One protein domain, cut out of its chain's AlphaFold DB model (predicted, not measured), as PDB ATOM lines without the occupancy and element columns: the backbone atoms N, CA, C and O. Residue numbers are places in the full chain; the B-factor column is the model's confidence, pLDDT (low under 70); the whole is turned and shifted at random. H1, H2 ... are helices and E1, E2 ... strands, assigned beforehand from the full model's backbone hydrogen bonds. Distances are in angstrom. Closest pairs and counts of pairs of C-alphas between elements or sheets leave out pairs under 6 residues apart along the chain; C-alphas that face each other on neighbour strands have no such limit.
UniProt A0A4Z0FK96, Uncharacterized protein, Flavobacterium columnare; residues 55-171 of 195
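What this domain is: This is residues 55 to 171 of the 195 residues of an uncharacterized protein of Flavobacterium columnare (UniProt A0A4Z0FK96). A strongly twisted wall of five strands has two short helices, H2 and H3, packed over one face, H2 at the edge strand E3 and H3 at the opposite edge strand E9, and these helices touch each other. The hairpin E7 and E8 runs out between them in the chain, and its residues 135 to 140 stick out; outside the wall lie the small strand pair E2 and E5, with H1 next in the chain to E5 and H4 close to H1. The 117 printed residues include four named helices and nine named strands, in the order E1 E2 E3 E4 H1 E5 E6 H2 E7 E8 H3 E9 H4. The large sheet is antiparallel, order E3 E4 E1 E6 E9, and the class is mixed. The whole is compact, radius of gyration of the C-alphas 13.8 A, spanning 35 by 33 by 25 A.

Where its parts are: In the large sheet, E3 is residues 75 to 81, 16.9 A long, E4 84 to 90, 19.9 A, E1 58 to 63, 17.0 A, E6 111 to 114, 10.4 A, and E9 157 to 159. E1 begins at C-alpha 58, (22.091, 8.817, -19.612). H2 is residues 123 to 130, 10.0 A, and H3 146 to 150. E7, residues 131 to 136, is 15.6 A long and E8, 139 to 144, is 16.3 A. E2 is residues 67 to 69, E5 99 to 101 and H1 95 to 98. H4, residues 163 to 169, is 9.9 A long and ends at C-alpha 169, (14.108, -5.124, -23.609).

How they stand to each other: E3 and E4 form a hairpin, with N 79 and O 86 2.8 A apart, within hydrogen-bond range. Also within range are N 62 and O 87 of E1 and E4, 3.0 A, N 61 and O 111 of E1 and E6, 2.8 A, and N 114 and O 157 of E6 and E9, 2.8 A. H2 is on the sheet at a height of 9.3 A, over E3 and only just not over E4, on which 2 of its 8 C-alphas fall; it runs slantwise to the strands, at 45 degrees to E3 on the local plane. H3 is on the same face, over E9 at a height of 9.1 A. H2 and H3 touch, closest at the C-alphas of Cys 130 and Arg 148, 5.6 A. E7 and E8 form an antiparallel hairpin, with N 134 and O 141 2.8 A apart. E2 and E5 are antiparallel, with N 68 and O 100 2.8 A apart. H1 and H4 are close but not clearly touching, closest at the C-alphas of Phe 96 and Thr 169, 6.5 A. H1 and H4 are not on the large sheet. In H2, H3 and H4 every O i to N i+4 pair is within hydrogen-bond range; H1 is too short for one.

The domain as a whole: The two C-alphas farthest apart are those of Asn 56 and Gln 138, 39.4 A. The printed part has no cut and no long link. Mean pLDDT of the printed part is 71.1; it is under 70 in 50 residues, among them 93 to 109, 134 to 141 and 157 to 171, and H4 has a mean of 39.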
ATOM      1  N   ILE A  55      15.806   9.230 -19.012       68.50
ATOM      2  CA  ILE A  55      16.959   9.066 -19.907       68.50
ATOM      3  C   ILE A  55      17.818  10.333 -19.996       68.50
ATOM      4  O   ILE A  55      18.852  10.338 -20.666       68.50
ATOM      5  N   ASN A  56      17.393  11.423 -19.349       73.94
ATOM      6  CA  ASN A  56      18.179  12.646 -19.307       73.94
ATOM      7  C   ASN A  56      19.554  12.319 -18.740       73.94
ATOM      8  O   ASN A  56      19.675  11.688 -17.687       73.94
ATOM      9  N   ASN A  57      20.582  12.773 -19.455       83.12
ATOM     10  CA  ASN A  57      21.969  12.625 -19.039       83.12
ATOM     11  C   ASN A  57      22.395  11.158 -18.861       83.12
ATOM     12  O   ASN A  57      23.305  10.879 -18.085       83.12
ATOM     13  N   LEU A  58      21.739  10.230 -19.568       82.94
ATOM     14  CA  LEU A  58      22.091   8.817 -19.612       82.94
ATOM     15  C   LEU A  58      22.904   8.496 -20.868       82.94
ATOM     16  O   LEU A  58      22.549   8.872 -21.988       82.94
ATOM     17  N   TYR A  59      23.969   7.735 -20.664       88.50
ATOM     18  CA  TYR A  59      24.919   7.347 -21.694       88.50
ATOM     19  C   TYR A  59      25.226   5.860 -21.576       88.50
ATOM     20  O   TYR A  59      25.054   5.268 -20.506       88.50
ATOM     21  N   ALA A  60      25.687   5.255 -22.668       86.69
ATOM     22  CA  ALA A  60      26.184   3.887 -22.648       86.69
ATOM     23  C   ALA A  60      27.545   3.752 -23.320       86.69
ATOM     24  O   ALA A  60      27.815   4.407 -24.325       86.69
ATOM     25  N   ILE A  61      28.365   2.861 -22.765       88.00
ATOM     26  CA  ILE A  61      29.564   2.321 -23.396       88.00
ATOM     27  C   ILE A  61      29.183   0.984 -24.025       88.00
ATOM     28  O   ILE A  61      28.649   0.101 -23.348       88.00
ATOM     29  N   ILE A  62      29.461   0.839 -25.312       85.88
ATOM     30  CA  ILE A  62      29.063  -0.302 -26.140       85.88
ATOM     31  C   ILE A  62      30.250  -0.789 -26.955       85.88
ATOM     32  O   ILE A  62      31.047   0.019 -27.422       85.88
ATOM     33  N   ASN A  63      30.344  -2.103 -27.132       83.81
ATOM     34  CA  ASN A  63      31.330  -2.741 -27.994       83.81
ATOM     35  C   ASN A  63      30.747  -2.895 -29.408       83.81
ATOM     36  O   ASN A  63      29.726  -3.562 -29.586       83.81
ATOM     37  N   ALA A  64      31.388  -2.274 -30.396       80.69
ATOM     38  CA  ALA A  64      30.955  -2.246 -31.792       80.69
ATOM     39  C   ALA A  64      30.943  -3.637 -32.444       80.69
ATOM     40  O   ALA A  64      30.127  -3.897 -33.325       80.69
ATOM     41  N   ASP A  65      31.813  -4.543 -31.986       74.19
ATOM     42  CA  ASP A  65      31.904  -5.912 -32.505       74.19
ATOM     43  C   ASP A  65      30.794  -6.830 -31.965       74.19
ATOM     44  O   ASP A  65      30.642  -7.974 -32.404       74.19
ATOM     45  N   GLU A  66      30.030  -6.355 -30.979       69.00
ATOM     46  CA  GLU A  66      29.041  -7.157 -30.253       69.00
ATOM     47  C   GLU A  66      27.629  -6.582 -30.347       69.00
ATOM     48  O   GLU A  66      26.657  -7.337 -30.265       69.00
ATOM     49  N   ILE A  67      27.504  -5.269 -30.547       66.25
ATOM     50  CA  ILE A  67      26.227  -4.565 -30.563       66.25
ATOM     51  C   ILE A  67      26.143  -3.673 -31.797       66.25
ATOM     52  O   ILE A  67      26.930  -2.744 -31.971       66.25
ATOM     53  N   TYR A  68      25.129  -3.926 -32.621       68.06
ATOM     54  CA  TYR A  68      24.754  -3.065 -33.732       68.06
ATOM     55  C   TYR A  68      23.692  -2.053 -33.290       68.06
ATOM     56  O   TYR A  68      22.731  -2.405 -32.600       68.06
ATOM     57  N   ILE A  69      23.859  -0.797 -33.704       65.56
ATOM     58  CA  ILE A  69      22.887   0.277 -33.483       65.56
ATOM     59  C   ILE A  69      22.694   1.007 -34.802       65.56
ATOM     60  O   ILE A  69      23.636   1.582 -35.343       65.56
ATOM     61  N   ASP A  70      21.455   1.045 -35.278       59.59
ATOM     62  CA  ASP A  70      21.079   1.610 -36.582       59.59
ATOM     63  C   ASP A  70      21.136   3.162 -36.643       59.59
ATOM     64  O   ASP A  70      20.587   3.792 -37.537       59.59
ATOM     65  N   ASN A  71      21.793   3.833 -35.686       56.59
ATOM     66  CA  ASN A  71      21.772   5.295 -35.565       56.59
ATOM     67  C   ASN A  71      23.158   5.904 -35.301       56.59
ATOM     68  O   ASN A  71      23.578   6.087 -34.161       56.59
ATOM     69  N   ASN A  72      23.810   6.373 -36.370       55.34
ATOM     70  CA  ASN A  72      25.062   7.147 -36.307       55.34
ATOM     71  C   ASN A  72      24.956   8.486 -35.540       55.34
ATOM     72  O   ASN A  72      25.980   9.082 -35.223       55.34
ATOM     73  N   LYS A  73      23.750   9.001 -35.255       58.28
ATOM     74  CA  LYS A  73      23.562  10.344 -34.663       58.28
ATOM     75  C   LYS A  73      23.775  10.417 -33.151       58.28
ATOM     76  O   LYS A  73      23.869  11.518 -32.618       58.28
ATOM     77  N   SER A  74      23.854   9.277 -32.471       74.25
ATOM     78  CA  SER A  74      23.911   9.227 -31.006       74.25
ATOM     79  C   SER A  74      25.320   8.960 -30.471       74.25
ATOM     80  O   SER A  74      25.513   8.993 -29.257       74.25
ATOM     81  N   ILE A  75      26.299   8.709 -31.350       86.44
ATOM     82  CA  ILE A  75      27.703   8.458 -30.994       86.44
ATOM     83  C   ILE A  75      28.385   9.780 -30.644       86.44
ATOM     84  O   ILE A  75      28.457  10.693 -31.462       86.44
ATOM     85  N   LEU A  76      28.894   9.861 -29.420       88.44
ATOM     86  CA  LEU A  76      29.614  11.017 -28.884       88.44
ATOM     87  C   LEU A  76      31.123  10.826 -28.971       88.44
ATOM     88  O   LEU A  76      31.862  11.771 -29.225       88.44
ATOM     89  N   PHE A  77      31.577   9.597 -28.743       90.12
ATOM     90  CA  PHE A  77      32.994   9.275 -28.702       90.12
ATOM     91  C   PHE A  77      33.235   7.858 -29.206       90.12
ATOM     92  O   PHE A  77      32.419   6.960 -28.985       90.12
ATOM     93  N   LYS A  78      34.376   7.663 -29.863       91.12
ATOM     94  CA  LYS A  78      34.862   6.373 -30.349       91.12
ATOM     95  C   LYS A  78      36.220   6.102 -29.711       91.12
ATOM     96  O   LYS A  78      37.100   6.956 -29.761       91.12
ATOM     97  N   PHE A  79      36.384   4.915 -29.143       90.12
ATOM     98  CA  PHE A  79      37.591   4.470 -28.455       90.12
ATOM     99  C   PHE A  79      38.018   3.102 -28.977       90.12
ATOM    100  O   PHE A  79      37.169   2.266 -29.274       90.12
ATOM    101  N   GLN A  80      39.322   2.851 -29.062       89.06
ATOM    102  CA  GLN A  80      39.845   1.548 -29.460       89.06
ATOM    103  C   GLN A  80      40.698   0.962 -28.337       89.06
ATOM    104  O   GLN A  80      41.600   1.624 -27.825       89.06
ATOM    105  N   PHE A  81      40.429  -0.291 -27.974       84.75
ATOM    106  CA  PHE A  81      41.161  -1.010 -26.938       84.75
ATOM    107  C   PHE A  81      41.415  -2.451 -27.372       84.75
ATOM    108  O   PHE A  81      40.470  -3.210 -27.560       84.75
ATOM    109  N   ASN A  82      42.690  -2.831 -27.514       77.62
ATOM    110  CA  ASN A  82      43.116  -4.184 -27.903       77.62
ATOM    111  C   ASN A  82      42.311  -4.754 -29.083       77.62
ATOM    112  O   ASN A  82      41.665  -5.791 -28.964       77.62
ATOM    113  N   GLU A  83      42.354  -4.036 -30.210       82.12
ATOM    114  CA  GLU A  83      41.674  -4.358 -31.479       82.12
ATOM    115  C   GLU A  83      40.143  -4.239 -31.463       82.12
ATOM    116  O   GLU A  83      39.553  -4.198 -32.536       82.12
ATOM    117  N   GLN A  84      39.515  -4.081 -30.296       83.81
ATOM    118  CA  GLN A  84      38.074  -3.874 -30.174       83.81
ATOM    119  C   GLN A  84      37.713  -2.393 -30.215       83.81
ATOM    120  O   GLN A  84      38.389  -1.544 -29.622       83.81
ATOM    121  N   GLU A  85      36.616  -2.095 -30.897       87.31
ATOM    122  CA  GLU A  85      36.079  -0.747 -31.019       87.31
ATOM    123  C   GLU A  85      34.916  -0.542 -30.048       87.31
ATOM    124  O   GLU A  85      33.991  -1.346 -29.973       87.31
ATOM    125  N   TYR A  86      34.961   0.556 -29.303       88.06
ATOM    126  CA  TYR A  86      33.940   0.939 -28.342       88.06
ATOM    127  C   TYR A  86      33.376   2.310 -28.683       88.06
ATOM    128  O   TYR A  86      34.112   3.226 -29.059       88.06
ATOM    129  N   TYR A  87      32.076   2.479 -28.476       89.38
ATOM    130  CA  TYR A  87      31.426   3.777 -28.579       89.38
ATOM    131  C   TYR A  87      30.862   4.214 -27.244       89.38
ATOM    132  O   TYR A  87      30.355   3.405 -26.467       89.38
ATOM    133  N   ILE A  88      30.899   5.521 -27.026       91.19
ATOM    134  CA  ILE A  88      30.051   6.179 -26.048       91.19
ATOM    135  C   ILE A  88      28.920   6.833 -26.804       91.19
ATOM    136  O   ILE A  88      29.140   7.629 -27.721       91.19
ATOM    137  N   ILE A  89      27.709   6.496 -26.396       89.06
ATOM    138  CA  ILE A  89      26.489   6.985 -27.013       89.06
ATOM    139  C   ILE A  89      25.601   7.675 -25.991       89.06
ATOM    140  O   ILE A  89      25.542   7.284 -24.823       89.06
ATOM    141  N   LYS A  90      24.865   8.681 -26.452       89.12
ATOM    142  CA  LYS A  90      23.737   9.235 -25.709       89.12
ATOM    143  C   LYS A  90      22.543   8.295 -25.829       89.12
ATOM    144  O   LYS A  90      22.185   7.898 -26.937       89.12
ATOM    145  N   ILE A  91      21.909   7.971 -24.705       79.75
ATOM    146  CA  ILE A  91      20.689   7.168 -24.721       79.75
ATOM    147  C   ILE A  91      19.501   8.057 -25.077       79.75
ATOM    148  O   ILE A  91      19.209   9.041 -24.402       79.75
ATOM    149  N   GLU A  92      18.811   7.692 -26.154       75.19
ATOM    150  CA  GLU A  92      17.549   8.300 -26.574       75.19
ATOM    151  C   GLU A  92      16.367   7.374 -26.266       75.19
ATOM    152  O   GLU A  92      16.543   6.183 -26.019       75.19
ATOM    153  N   ASN A  93      15.138   7.898 -26.332       66.38
ATOM    154  CA  ASN A  93      13.922   7.141 -25.996       66.38
ATOM    155  C   ASN A  93      13.778   5.838 -26.799       66.38
ATOM    156  O   ASN A  93      13.235   4.856 -26.305       66.38
ATOM    157  N   TYR A  94      14.270   5.829 -28.039       61.97
ATOM    158  CA  TYR A  94      14.201   4.672 -28.931       61.97
ATOM    159  C   TYR A  94      15.467   3.811 -28.901       61.97
ATOM    160  O   TYR A  94      15.554   2.846 -29.649       61.97
ATOM    161  N   PHE A  95      16.458   4.142 -28.068       66.88
ATOM    162  CA  PHE A  95      17.736   3.436 -28.026       66.88
ATOM    163  C   PHE A  95      17.544   1.934 -27.821       66.88
ATOM    164  O   PHE A  95      17.940   1.141 -28.665       66.88
ATOM    165  N   PHE A  96      16.842   1.568 -26.751       61.03
ATOM    166  CA  PHE A  96      16.558   0.186 -26.367       61.03
ATOM    167  C   PHE A  96      15.804  -0.615 -27.434       61.03
ATOM    168  O   PHE A  96      15.881  -1.836 -27.459       61.03
ATOM    169  N   LEU A  97      15.117   0.079 -28.340       56.44
ATOM    170  CA  LEU A  97      14.323  -0.505 -29.415       56.44
ATOM    171  C   LEU A  97      15.166  -0.854 -30.644       56.44
ATOM    172  O   LEU A  97      14.752  -1.659 -31.471       56.44
ATOM    173  N   ASN A  98      16.334  -0.223 -30.757       57.91
ATOM    174  CA  ASN A  98      17.205  -0.270 -31.925       57.91
ATOM    175  C   ASN A  98      18.532  -0.992 -31.645       57.91
ATOM    176  O   ASN A  98      19.391  -1.048 -32.524       57.91
ATOM    177  N   ILE A  99      18.728  -1.510 -30.427       60.97
ATOM    178  CA  ILE A  99      19.885  -2.340 -30.084       60.97
ATOM    179  C   ILE A  99      19.683  -3.723 -30.690       60.97
ATOM    180  O   ILE A  99      18.676  -4.378 -30.428       60.97
ATOM    181  N   VAL A 100      20.678  -4.196 -31.435       61.25
ATOM    182  CA  VAL A 100      20.722  -5.572 -31.934       61.25
ATOM    183  C   VAL A 100      22.022  -6.222 -31.479       61.25
ATOM    184  O   VAL A 100      23.110  -5.771 -31.833       61.25
ATOM    185  N   TYR A 101      21.923  -7.302 -30.702       59.94
ATOM    186  CA  TYR A 101      23.088  -8.088 -30.296       59.94
ATOM    187  C   TYR A 101      23.542  -9.004 -31.435       59.94
ATOM    188  O   TYR A 101      22.750  -9.776 -31.980       59.94
ATOM    189  N   ILE A 102      24.829  -8.941 -31.772       59.69
ATOM    190  CA  ILE A 102      25.440  -9.733 -32.849       59.69
ATOM    191  C   ILE A 102      25.577 -11.206 -32.430       59.69
ATOM    192  O   ILE A 102      25.394 -12.107 -33.247       59.69
ATOM    193  N   ASP A 103      25.858 -11.466 -31.150       51.09
ATOM    194  CA  ASP A 103      25.978 -12.815 -30.591       51.09
ATOM    195  C   ASP A 103      25.295 -12.897 -29.219       51.09
ATOM    196  O   ASP A 103      25.833 -12.447 -28.209       51.09
ATOM    197  N   ARG A 104      24.106 -13.510 -29.179       42.84
ATOM    198  CA  ARG A 104      23.279 -13.655 -27.965       42.84
ATOM    199  C   ARG A 104      23.902 -14.544 -26.886       42.84
ATOM    200  O   ARG A 104      23.443 -14.525 -25.749       42.84
ATOM    201  N   TYR A 105      24.922 -15.334 -27.224       38.41
ATOM    202  CA  TYR A 105      25.623 -16.201 -26.271       38.41
ATOM    203  C   TYR A 105      26.843 -15.518 -25.642       38.41
ATOM    204  O   TYR A 105      27.404 -16.018 -24.663       38.41
ATOM    205  N   LYS A 106      27.264 -14.366 -26.176       44.19
ATOM    206  CA  LYS A 106      28.288 -13.515 -25.575       44.19
ATOM    207  C   LYS A 106      27.598 -12.549 -24.615       44.19
ATOM    208  O   LYS A 106      26.951 -11.598 -25.030       44.19
ATOM    209  N   ILE A 107      27.736 -12.814 -23.317       45.59
ATOM    210  CA  ILE A 107      27.187 -12.000 -22.221       45.59
ATOM    211  C   ILE A 107      27.947 -10.666 -22.148       45.59
ATOM    212  O   ILE A 107      28.799 -10.464 -21.279       45.59
ATOM    213  N   TYR A 108      27.686  -9.771 -23.092       54.56
ATOM    214  CA  TYR A 108      28.204  -8.411 -23.079       54.56
ATOM    215  C   TYR A 108      27.041  -7.445 -23.181       54.56
ATOM    216  O   TYR A 108      26.401  -7.285 -24.216       54.56
ATOM    217  N   SER A 109      26.750  -6.824 -22.047       61.44
ATOM    218  CA  SER A 109      25.732  -5.794 -21.930       61.44
ATOM    219  C   SER A 109      26.388  -4.422 -22.055       61.44
ATOM    220  O   SER A 109      27.480  -4.235 -21.502       61.44
ATOM    221  N   PRO A 110      25.724  -3.444 -22.698       73.62
ATOM    222  CA  PRO A 110      26.151  -2.057 -22.611       73.62
ATOM    223  C   PRO A 110      26.346  -1.645 -21.151       73.62
ATOM    224  O   PRO A 110      25.607  -2.078 -20.259       73.62
ATOM    225  N   ILE A 111      27.329  -0.788 -20.896       79.25
ATOM    226  CA  ILE A 111      27.510  -0.199 -19.569       79.25
ATOM    227  C   ILE A 111      26.880   1.170 -19.558       79.25
ATOM    228  O   ILE A 111      27.329   2.061 -20.269       79.25
ATOM    229  N   PHE A 112      25.877   1.334 -18.709       79.31
ATOM    230  CA  PHE A 112      25.117   2.562 -18.609       79.31
ATOM    231  C   PHE A 112      25.603   3.422 -17.453       79.31
ATOM    232  O   PHE A 112      25.824   2.935 -16.341       79.31
ATOM    233  N   PHE A 113      25.731   4.718 -17.705       77.94
ATOM    234  CA  PHE A 113      26.167   5.688 -16.711       77.94
ATOM    235  C   PHE A 113      25.478   7.035 -16.920       77.94
ATOM    236  O   PHE A 113      25.004   7.342 -18.015       77.94
ATOM    237  N   ARG A 114      25.405   7.835 -15.855       81.81
ATOM    238  CA  ARG A 114      24.861   9.193 -15.893       81.81
ATOM    239  C   ARG A 114      25.953  10.242 -15.767       81.81
ATOM    240  O   ARG A 114      26.906  10.055 -15.014       81.81
ATOM    241  N   SER A 115      25.790  11.355 -16.477       86.88
ATOM    242  CA  SER A 115      26.670  12.520 -16.359       86.88
ATOM    243  C   SER A 115      25.962  13.805 -16.772       86.88
ATOM    244  O   SER A 115      25.392  13.881 -17.855       86.88
ATOM    245  N   ASN A 116      26.040  14.843 -15.941       85.44
ATOM    246  CA  ASN A 116      25.516  16.168 -16.291       85.44
ATOM    247  C   ASN A 116      26.536  17.032 -17.058       85.44
ATOM    248  O   ASN A 116      26.158  18.070 -17.590       85.44
ATOM    249  N   PHE A 117      27.801  16.603 -17.118       91.06
ATOM    250  CA  PHE A 117      28.940  17.359 -17.656       91.06
ATOM    251  C   PHE A 117      29.733  16.496 -18.646       91.06
ATOM    252  O   PHE A 117      30.954  16.405 -18.591       91.06
ATOM    253  N   ILE A 118      29.019  15.813 -19.548       90.19
ATOM    254  CA  ILE A 118      29.607  14.828 -20.468       90.19
ATOM    255  C   ILE A 118      30.729  15.418 -21.336       90.19
ATOM    256  O   ILE A 118      31.671  14.717 -21.690       90.19
ATOM    257  N   GLU A 119      30.628  16.707 -21.667       89.94
ATOM    258  CA  GLU A 119      31.583  17.438 -22.504       89.94
ATOM    259  C   GLU A 119      32.921  17.690 -21.792       89.94
ATOM    260  O   GLU A 119      33.935  17.900 -22.453       89.94
ATOM    261  N   GLU A 120      32.940  17.639 -20.457       91.81
ATOM    262  CA  GLU A 120      34.134  17.858 -19.630       91.81
ATOM    263  C   GLU A 120      34.908  16.555 -19.367       91.81
ATOM    264  O   GLU A 120      36.041  16.586 -18.883       91.81
ATOM    265  N   ILE A 121      34.332  15.398 -19.716       90.38
ATOM    266  CA  ILE A 121      34.956  14.093 -19.486       90.38
ATOM    267  C   ILE A 121      36.032  13.820 -20.537       90.38
ATOM    268  O   ILE A 121      35.757  13.697 -21.732       90.38
ATOM    269  N   ASN A 122      37.267  13.597 -20.081       90.56
ATOM    270  CA  ASN A 122      38.320  13.049 -20.930       90.56
ATOM    271  C   ASN A 122      38.156  11.527 -21.060       90.56
ATOM    272  O   ASN A 122      38.753  10.746 -20.315       90.56
ATOM    273  N   PHE A 123      37.330  11.109 -22.020       89.88
ATOM    274  CA  PHE A 123      37.018   9.696 -22.235       89.88
ATOM    275  C   PHE A 123      38.224   8.841 -22.598       89.88
ATOM    276  O   PHE A 123      38.272   7.687 -22.192       89.88
ATOM    277  N   GLU A 124      39.196   9.380 -23.329       88.81
ATOM    278  CA  GLU A 124      40.389   8.623 -23.706       88.81
ATOM    279  C   GLU A 124      41.179   8.207 -22.461       88.81
ATOM    280  O   GLU A 124      41.436   7.019 -22.249       88.81
ATOM    281  N   ASN A 125      41.461   9.164 -21.571       89.06
ATOM    282  CA  ASN A 125      42.141   8.890 -20.309       89.06
ATOM    283  C   ASN A 125      41.301   7.986 -19.403       89.06
ATOM    284  O   ASN A 125      41.814   6.985 -18.900       89.06
ATOM    285  N   LEU A 126      40.015   8.296 -19.224       88.94
ATOM    286  CA  LEU A 126      39.120   7.536 -18.354       88.94
ATOM    287  C   LEU A 126      39.006   6.074 -18.794       88.94
ATOM    288  O   LEU A 126      39.210   5.159 -17.995       88.94
ATOM    289  N   LEU A 127      38.714   5.833 -20.072       89.25
ATOM    290  CA  LEU A 127      38.552   4.481 -20.590       89.25
ATOM    291  C   LEU A 127      39.877   3.715 -20.553       89.25
ATOM    292  O   LEU A 127      39.879   2.560 -20.127       89.25
ATOM    293  N   SER A 128      41.009   4.355 -20.868       86.75
ATOM    294  CA  SER A 128      42.324   3.696 -20.821       86.75
ATOM    295  C   SER A 128      42.655   3.065 -19.460       86.75
ATOM    296  O   SER A 128      43.319   2.031 -19.413       86.75
ATOM    297  N   VAL A 129      42.155   3.640 -18.357       86.56
ATOM    298  CA  VAL A 129      42.359   3.112 -16.998       86.56
ATOM    299  C   VAL A 129      41.200   2.255 -16.491       86.56
ATOM    300  O   VAL A 129      41.382   1.500 -15.531       86.56
ATOM    301  N   CYS A 130      40.014   2.365 -17.093       85.19
ATOM    302  CA  CYS A 130      38.843   1.576 -16.715       85.19
ATOM    303  C   CYS A 130      38.819   0.200 -17.383       85.19
ATOM    304  O   CYS A 130      38.287  -0.741 -16.798       85.19
ATOM    305  N   PHE A 131      39.364   0.056 -18.591       84.50
ATOM    306  CA  PHE A 131      39.404  -1.237 -19.269       84.50
ATOM    307  C   PHE A 131      40.447  -2.176 -18.654       84.50
ATOM    308  O   PHE A 131      41.571  -1.786 -18.342       84.50
ATOM    309  N   TYR A 132      40.079  -3.447 -18.504       79.25
ATOM    310  CA  TYR A 132      40.976  -4.502 -18.048       79.25
ATOM    311  C   TYR A 132      40.671  -5.833 -18.736       79.25
ATOM    312  O   TYR A 132      39.551  -6.109 -19.171       79.25
ATOM    313  N   GLU A 133      41.696  -6.673 -18.842       77.00
ATOM    314  CA  GLU A 133      41.577  -8.023 -19.385       77.00
ATOM    315  C   GLU A 133      41.225  -9.015 -18.268       77.00
ATOM    316  O   GLU A 133      41.822  -9.009 -17.192       77.00
ATOM    317  N   THR A 134      40.267  -9.898 -18.540       65.94
ATOM    318  CA  THR A 134      39.919 -11.038 -17.686       65.94
ATOM    319  C   THR A 134      39.965 -12.334 -18.476       65.94
ATOM    320  O   THR A 134      39.749 -12.348 -19.686       65.94
ATOM    321  N   LEU A 135      40.230 -13.443 -17.789       57.19
ATOM    322  CA  LEU A 135      40.184 -14.779 -18.374       57.19
ATOM    323  C   LEU A 135      38.923 -15.495 -17.894       57.19
ATOM    324  O   LEU A 135      38.755 -15.727 -16.699       57.19
ATOM    325  N   ILE A 136      38.056 -15.869 -18.834       54.31
ATOM    326  CA  ILE A 136      36.849 -16.661 -18.575       54.31
ATOM    327  C   ILE A 136      36.931 -17.907 -19.448       54.31
ATOM    328  O   ILE A 136      36.978 -17.797 -20.669       54.31
ATOM    329  N   PHE A 137      36.990 -19.092 -18.833       52.94
ATOM    330  CA  PHE A 137      37.111 -20.375 -19.543       52.94
ATOM    331  C   PHE A 137      38.186 -20.364 -20.650       52.94
ATOM    332  O   PHE A 137      37.933 -20.769 -21.778       52.94
ATOM    333  N   GLN A 138      39.388 -19.863 -20.326       63.19
ATOM    334  CA  GLN A 138      40.539 -19.734 -21.243       63.19
ATOM    335  C   GLN A 138      40.354 -18.747 -22.410       63.19
ATOM    336  O   GLN A 138      41.266 -18.572 -23.216       63.19
ATOM    337  N   LYS A 139      39.222 -18.046 -22.478       55.22
ATOM    338  CA  LYS A 139      38.993 -16.946 -23.408       55.22
ATOM    339  C   LYS A 139      39.336 -15.621 -22.732       55.22
ATOM    340  O   LYS A 139      38.890 -15.354 -21.614       55.22
ATOM    341  N   LYS A 140      40.117 -14.786 -23.418       64.81
ATOM    342  CA  LYS A 140      40.343 -13.394 -23.017       64.81
ATOM    343  C   LYS A 140      39.062 -12.593 -23.239       64.81
ATOM    344  O   LYS A 140      38.469 -12.646 -24.315       64.81
ATOM    345  N   VAL A 141      38.635 -11.890 -22.201       66.62
ATOM    346  CA  VAL A 141      37.405 -11.102 -22.134       66.62
ATOM    347  C   VAL A 141      37.778  -9.740 -21.575       66.62
ATOM    348  O   VAL A 141      38.211  -9.635 -20.426       66.62
ATOM    349  N   PHE A 142      37.598  -8.695 -22.374       73.94
ATOM    350  CA  PHE A 142      37.814  -7.324 -21.931       73.94
ATOM    351  C   PHE A 142      36.590  -6.813 -21.181       73.94
ATOM    352  O   PHE A 142      35.456  -7.037 -21.594       73.94
ATOM    353  N   ARG A 143      36.813  -6.187 -20.030       73.00
ATOM    354  CA  ARG A 143      35.763  -5.658 -19.160       73.00
ATOM    355  C   ARG A 143      36.107  -4.235 -18.754       73.00
ATOM    356  O   ARG A 143      37.265  -3.837 -18.771       73.00
ATOM    357  N   ILE A 144      35.086  -3.485 -18.366       76.19
ATOM    358  CA  ILE A 144      35.226  -2.125 -17.848       76.19
ATOM    359  C   ILE A 144      35.007  -2.169 -16.337       76.19
ATOM    360  O   ILE A 144      34.043  -2.766 -15.844       76.19
ATOM    361  N   ASP A 145      35.907  -1.536 -15.599       74.00
ATOM    362  CA  ASP A 145      35.811  -1.339 -14.162       74.00
ATOM    363  C   ASP A 145      34.841  -0.188 -13.870       74.00
ATOM    364  O   ASP A 145      35.154   0.993 -14.024       74.00
ATOM    365  N   ARG A 146      33.629  -0.550 -13.444       71.50
ATOM    366  CA  ARG A 146      32.553   0.397 -13.126       71.50
ATOM    367  C   ARG A 146      32.885   1.292 -11.928       71.50
ATOM    368  O   ARG A 146      32.361   2.397 -11.859       71.50
ATOM    369  N   LEU A 147      33.727   0.840 -10.993       67.00
ATOM    370  CA  LEU A 147      34.127   1.648  -9.836       67.00
ATOM    371  C   LEU A 147      35.129   2.725 -10.242       67.00
ATOM    372  O   LEU A 147      35.022   3.856  -9.781       67.00
ATOM    373  N   ARG A 148      36.062   2.398 -11.143       70.94
ATOM    374  CA  ARG A 148      36.945   3.406 -11.750       70.94
ATOM    375  C   ARG A 148      36.160   4.391 -12.600       70.94
ATOM    376  O   ARG A 148      36.418   5.586 -12.518       70.94
ATOM    377  N   LEU A 149      35.152   3.916 -13.329       72.56
ATOM    378  CA  LEU A 149      34.259   4.795 -14.078       72.56
ATOM    379  C   LEU A 149      33.531   5.782 -13.141       72.56
ATOM    380  O   LEU A 149      33.483   6.968 -13.425       72.56
ATOM    381  N   LEU A 150      33.054   5.322 -11.981       71.50
ATOM    382  CA  LEU A 150      32.451   6.173 -10.938       71.50
ATOM    383  C   LEU A 150      33.423   7.121 -10.230       71.50
ATOM    384  O   LEU A 150      32.968   8.010  -9.519       71.50
ATOM    385  N   SER A 151      34.734   6.906 -10.350       71.44
ATOM    386  CA  SER A 151      35.724   7.776  -9.708       71.44
ATOM    387  C   SER A 151      35.939   9.095 -10.453       71.44
ATOM    388  O   SER A 151      36.517  10.016  -9.885       71.44
ATOM    389  N   GLU A 152      35.453   9.194 -11.695       79.94
ATOM    390  CA  GLU A 152      35.378  10.446 -12.445       79.94
ATOM    391  C   GLU A 152      34.312  11.359 -11.831       79.94
ATOM    392  O   GLU A 152      33.141  10.986 -11.760       79.94
ATOM    393  N   GLU A 153      34.697  12.571 -11.425       78.81
ATOM    394  CA  GLU A 153      33.818  13.515 -10.714       78.81
ATOM    395  C   GLU A 153      32.566  13.877 -11.525       78.81
ATOM    396  O   GLU A 153      31.493  14.132 -10.972       78.81
ATOM    397  N   ASN A 154      32.684  13.838 -12.852       84.69
ATOM    398  CA  ASN A 154      31.605  14.145 -13.778       84.69
ATOM    399  C   ASN A 154      30.629  12.978 -14.017       84.69
ATOM    400  O   ASN A 154      29.588  13.183 -14.653       84.69
ATOM    401  N   ILE A 155      30.911  11.766 -13.522       75.06
ATOM    402  CA  ILE A 155      30.010  10.608 -13.608       75.06
ATOM    403  C   ILE A 155      29.203  10.490 -12.314       75.06
ATOM    404  O   ILE A 155      29.711  10.158 -11.248       75.06
ATOM    405  N   THR A 156      27.896  10.729 -12.410       75.50
ATOM    406  CA  THR A 156      27.001  10.844 -11.249       75.50
ATOM    407  C   THR A 156      26.395   9.515 -10.807       75.50
ATOM    408  O   THR A 156      25.825   9.423  -9.720       75.50
ATOM    409  N   GLY A 157      26.498   8.470 -11.631       67.38
ATOM    410  CA  GLY A 157      26.004   7.147 -11.274       67.38
ATOM    411  C   GLY A 157      26.177   6.106 -12.370       67.38
ATOM    412  O   GLY A 157      26.234   6.429 -13.554       67.38
ATOM    413  N   ILE A 158      26.206   4.838 -11.961       67.94
ATOM    414  CA  ILE A 158      26.129   3.679 -12.856       67.94
ATOM    415  C   ILE A 158      24.725   3.118 -12.771       67.94
ATOM    416  O   ILE A 158      24.202   2.897 -11.678       67.94
ATOM    417  N   VAL A 159      24.134   2.863 -13.930       61.41
ATOM    418  CA  VAL A 159      22.837   2.204 -14.021       61.41
ATOM    419  C   VAL A 159      23.085   0.728 -14.289       61.41
ATOM    420  O   VAL A 159      23.736   0.351 -15.264       61.41
ATOM    421  N   LEU A 160      22.581  -0.110 -13.391       57.03
ATOM    422  CA  LEU A 160      22.609  -1.554 -13.541       57.03
ATOM    423  C   LEU A 160      21.237  -2.010 -14.008       57.03
ATOM    424  O   LEU A 160      20.259  -1.814 -13.292       57.03
ATOM    425  N   PHE A 161      21.205  -2.622 -15.185       51.62
ATOM    426  CA  PHE A 161      20.059  -3.391 -15.644       51.62
ATOM    427  C   PHE A 161      20.309  -4.866 -15.311       51.62
ATOM    428  O   PHE A 161      21.427  -5.359 -15.500       51.62
ATOM    429  N   THR A 162      19.317  -5.569 -14.773       47.12
ATOM    430  CA  THR A 162      19.406  -7.012 -14.523       47.12
ATOM    431  C   THR A 162      19.351  -7.787 -15.846       47.12
ATOM    432  O   THR A 162      18.818  -7.307 -16.844       47.12
ATOM    433  N   GLU A 163      19.885  -9.014 -15.884       42.69
ATOM    434  CA  GLU A 163      19.840  -9.871 -17.089       42.69
ATOM    435  C   GLU A 163      18.399 -10.111 -17.580       42.69
ATOM    436  O   GLU A 163      18.146 -10.171 -18.782       42.69
ATOM    437  N   THR A 164      17.438 -10.155 -16.652       38.91
ATOM    438  CA  THR A 164      15.999 -10.181 -16.940       38.91
ATOM    439  C   THR A 164      15.501  -8.908 -17.611       38.91
ATOM    440  O   THR A 164      14.682  -9.006 -18.510       38.91
ATOM    441  N   GLU A 165      15.988  -7.727 -17.236       41.88
ATOM    442  CA  GLU A 165      15.584  -6.458 -17.854       41.88
ATOM    443  C   GLU A 165      16.116  -6.346 -19.288       41.88
ATOM    444  O   GLU A 165      15.391  -5.896 -20.170       41.88
ATOM    445  N   ILE A 166      17.326  -6.850 -19.557       36.69
ATOM    446  CA  ILE A 166      17.948  -6.851 -20.893       36.69
ATOM    447  C   ILE A 166      17.268  -7.852 -21.837       36.69
ATOM    448  O   ILE A 166      16.934  -7.495 -22.965       36.69
ATOM    449  N   ALA A 167      16.991  -9.076 -21.374       36.50
ATOM    450  CA  ALA A 167      16.283 -10.088 -22.164       36.50
ATOM    451  C   ALA A 167      14.828  -9.689 -22.496       36.50
ATOM    452  O   ALA A 167      14.277 -10.117 -23.506       36.50
ATOM    453  N   TYR A 168      14.209  -8.846 -21.665       38.47
ATOM    454  CA  TYR A 168      12.844  -8.346 -21.861       38.47
ATOM    455  C   TYR A 168      12.802  -7.010 -22.637       38.47
ATOM    456  O   TYR A 168      11.775  -6.656 -23.218       38.47
ATOM    457  N   THR A 169      13.935  -6.299 -22.731       38.47
ATOM    458  CA  THR A 169      14.108  -5.124 -23.609       38.47
ATOM    459  C   THR A 169      13.863  -5.487 -25.084       38.47
ATOM    460  O   THR A 169      13.342  -4.676 -25.843       38.47
ATOM    461  N   GLU A 170      14.155  -6.732 -25.477       34.72
ATOM    462  CA  GLU A 170      13.911  -7.245 -26.832       34.72
ATOM    463  C   GLU A 170      12.441  -7.641 -27.102       34.72
ATOM    464  O   GLU A 170      12.066  -7.808 -28.262       34.72
ATOM    465  N   SER A 171      11.589  -7.786 -26.074       35.69
ATOM    466  CA  SER A 171      10.188  -8.221 -26.234       35.69
ATOM    467  C   SER A 171       9.147  -7.129 -25.942       35.69
ATOM    468  O   SER A 171       8.067  -7.148 -26.536       35.69
TER     469      SER A 171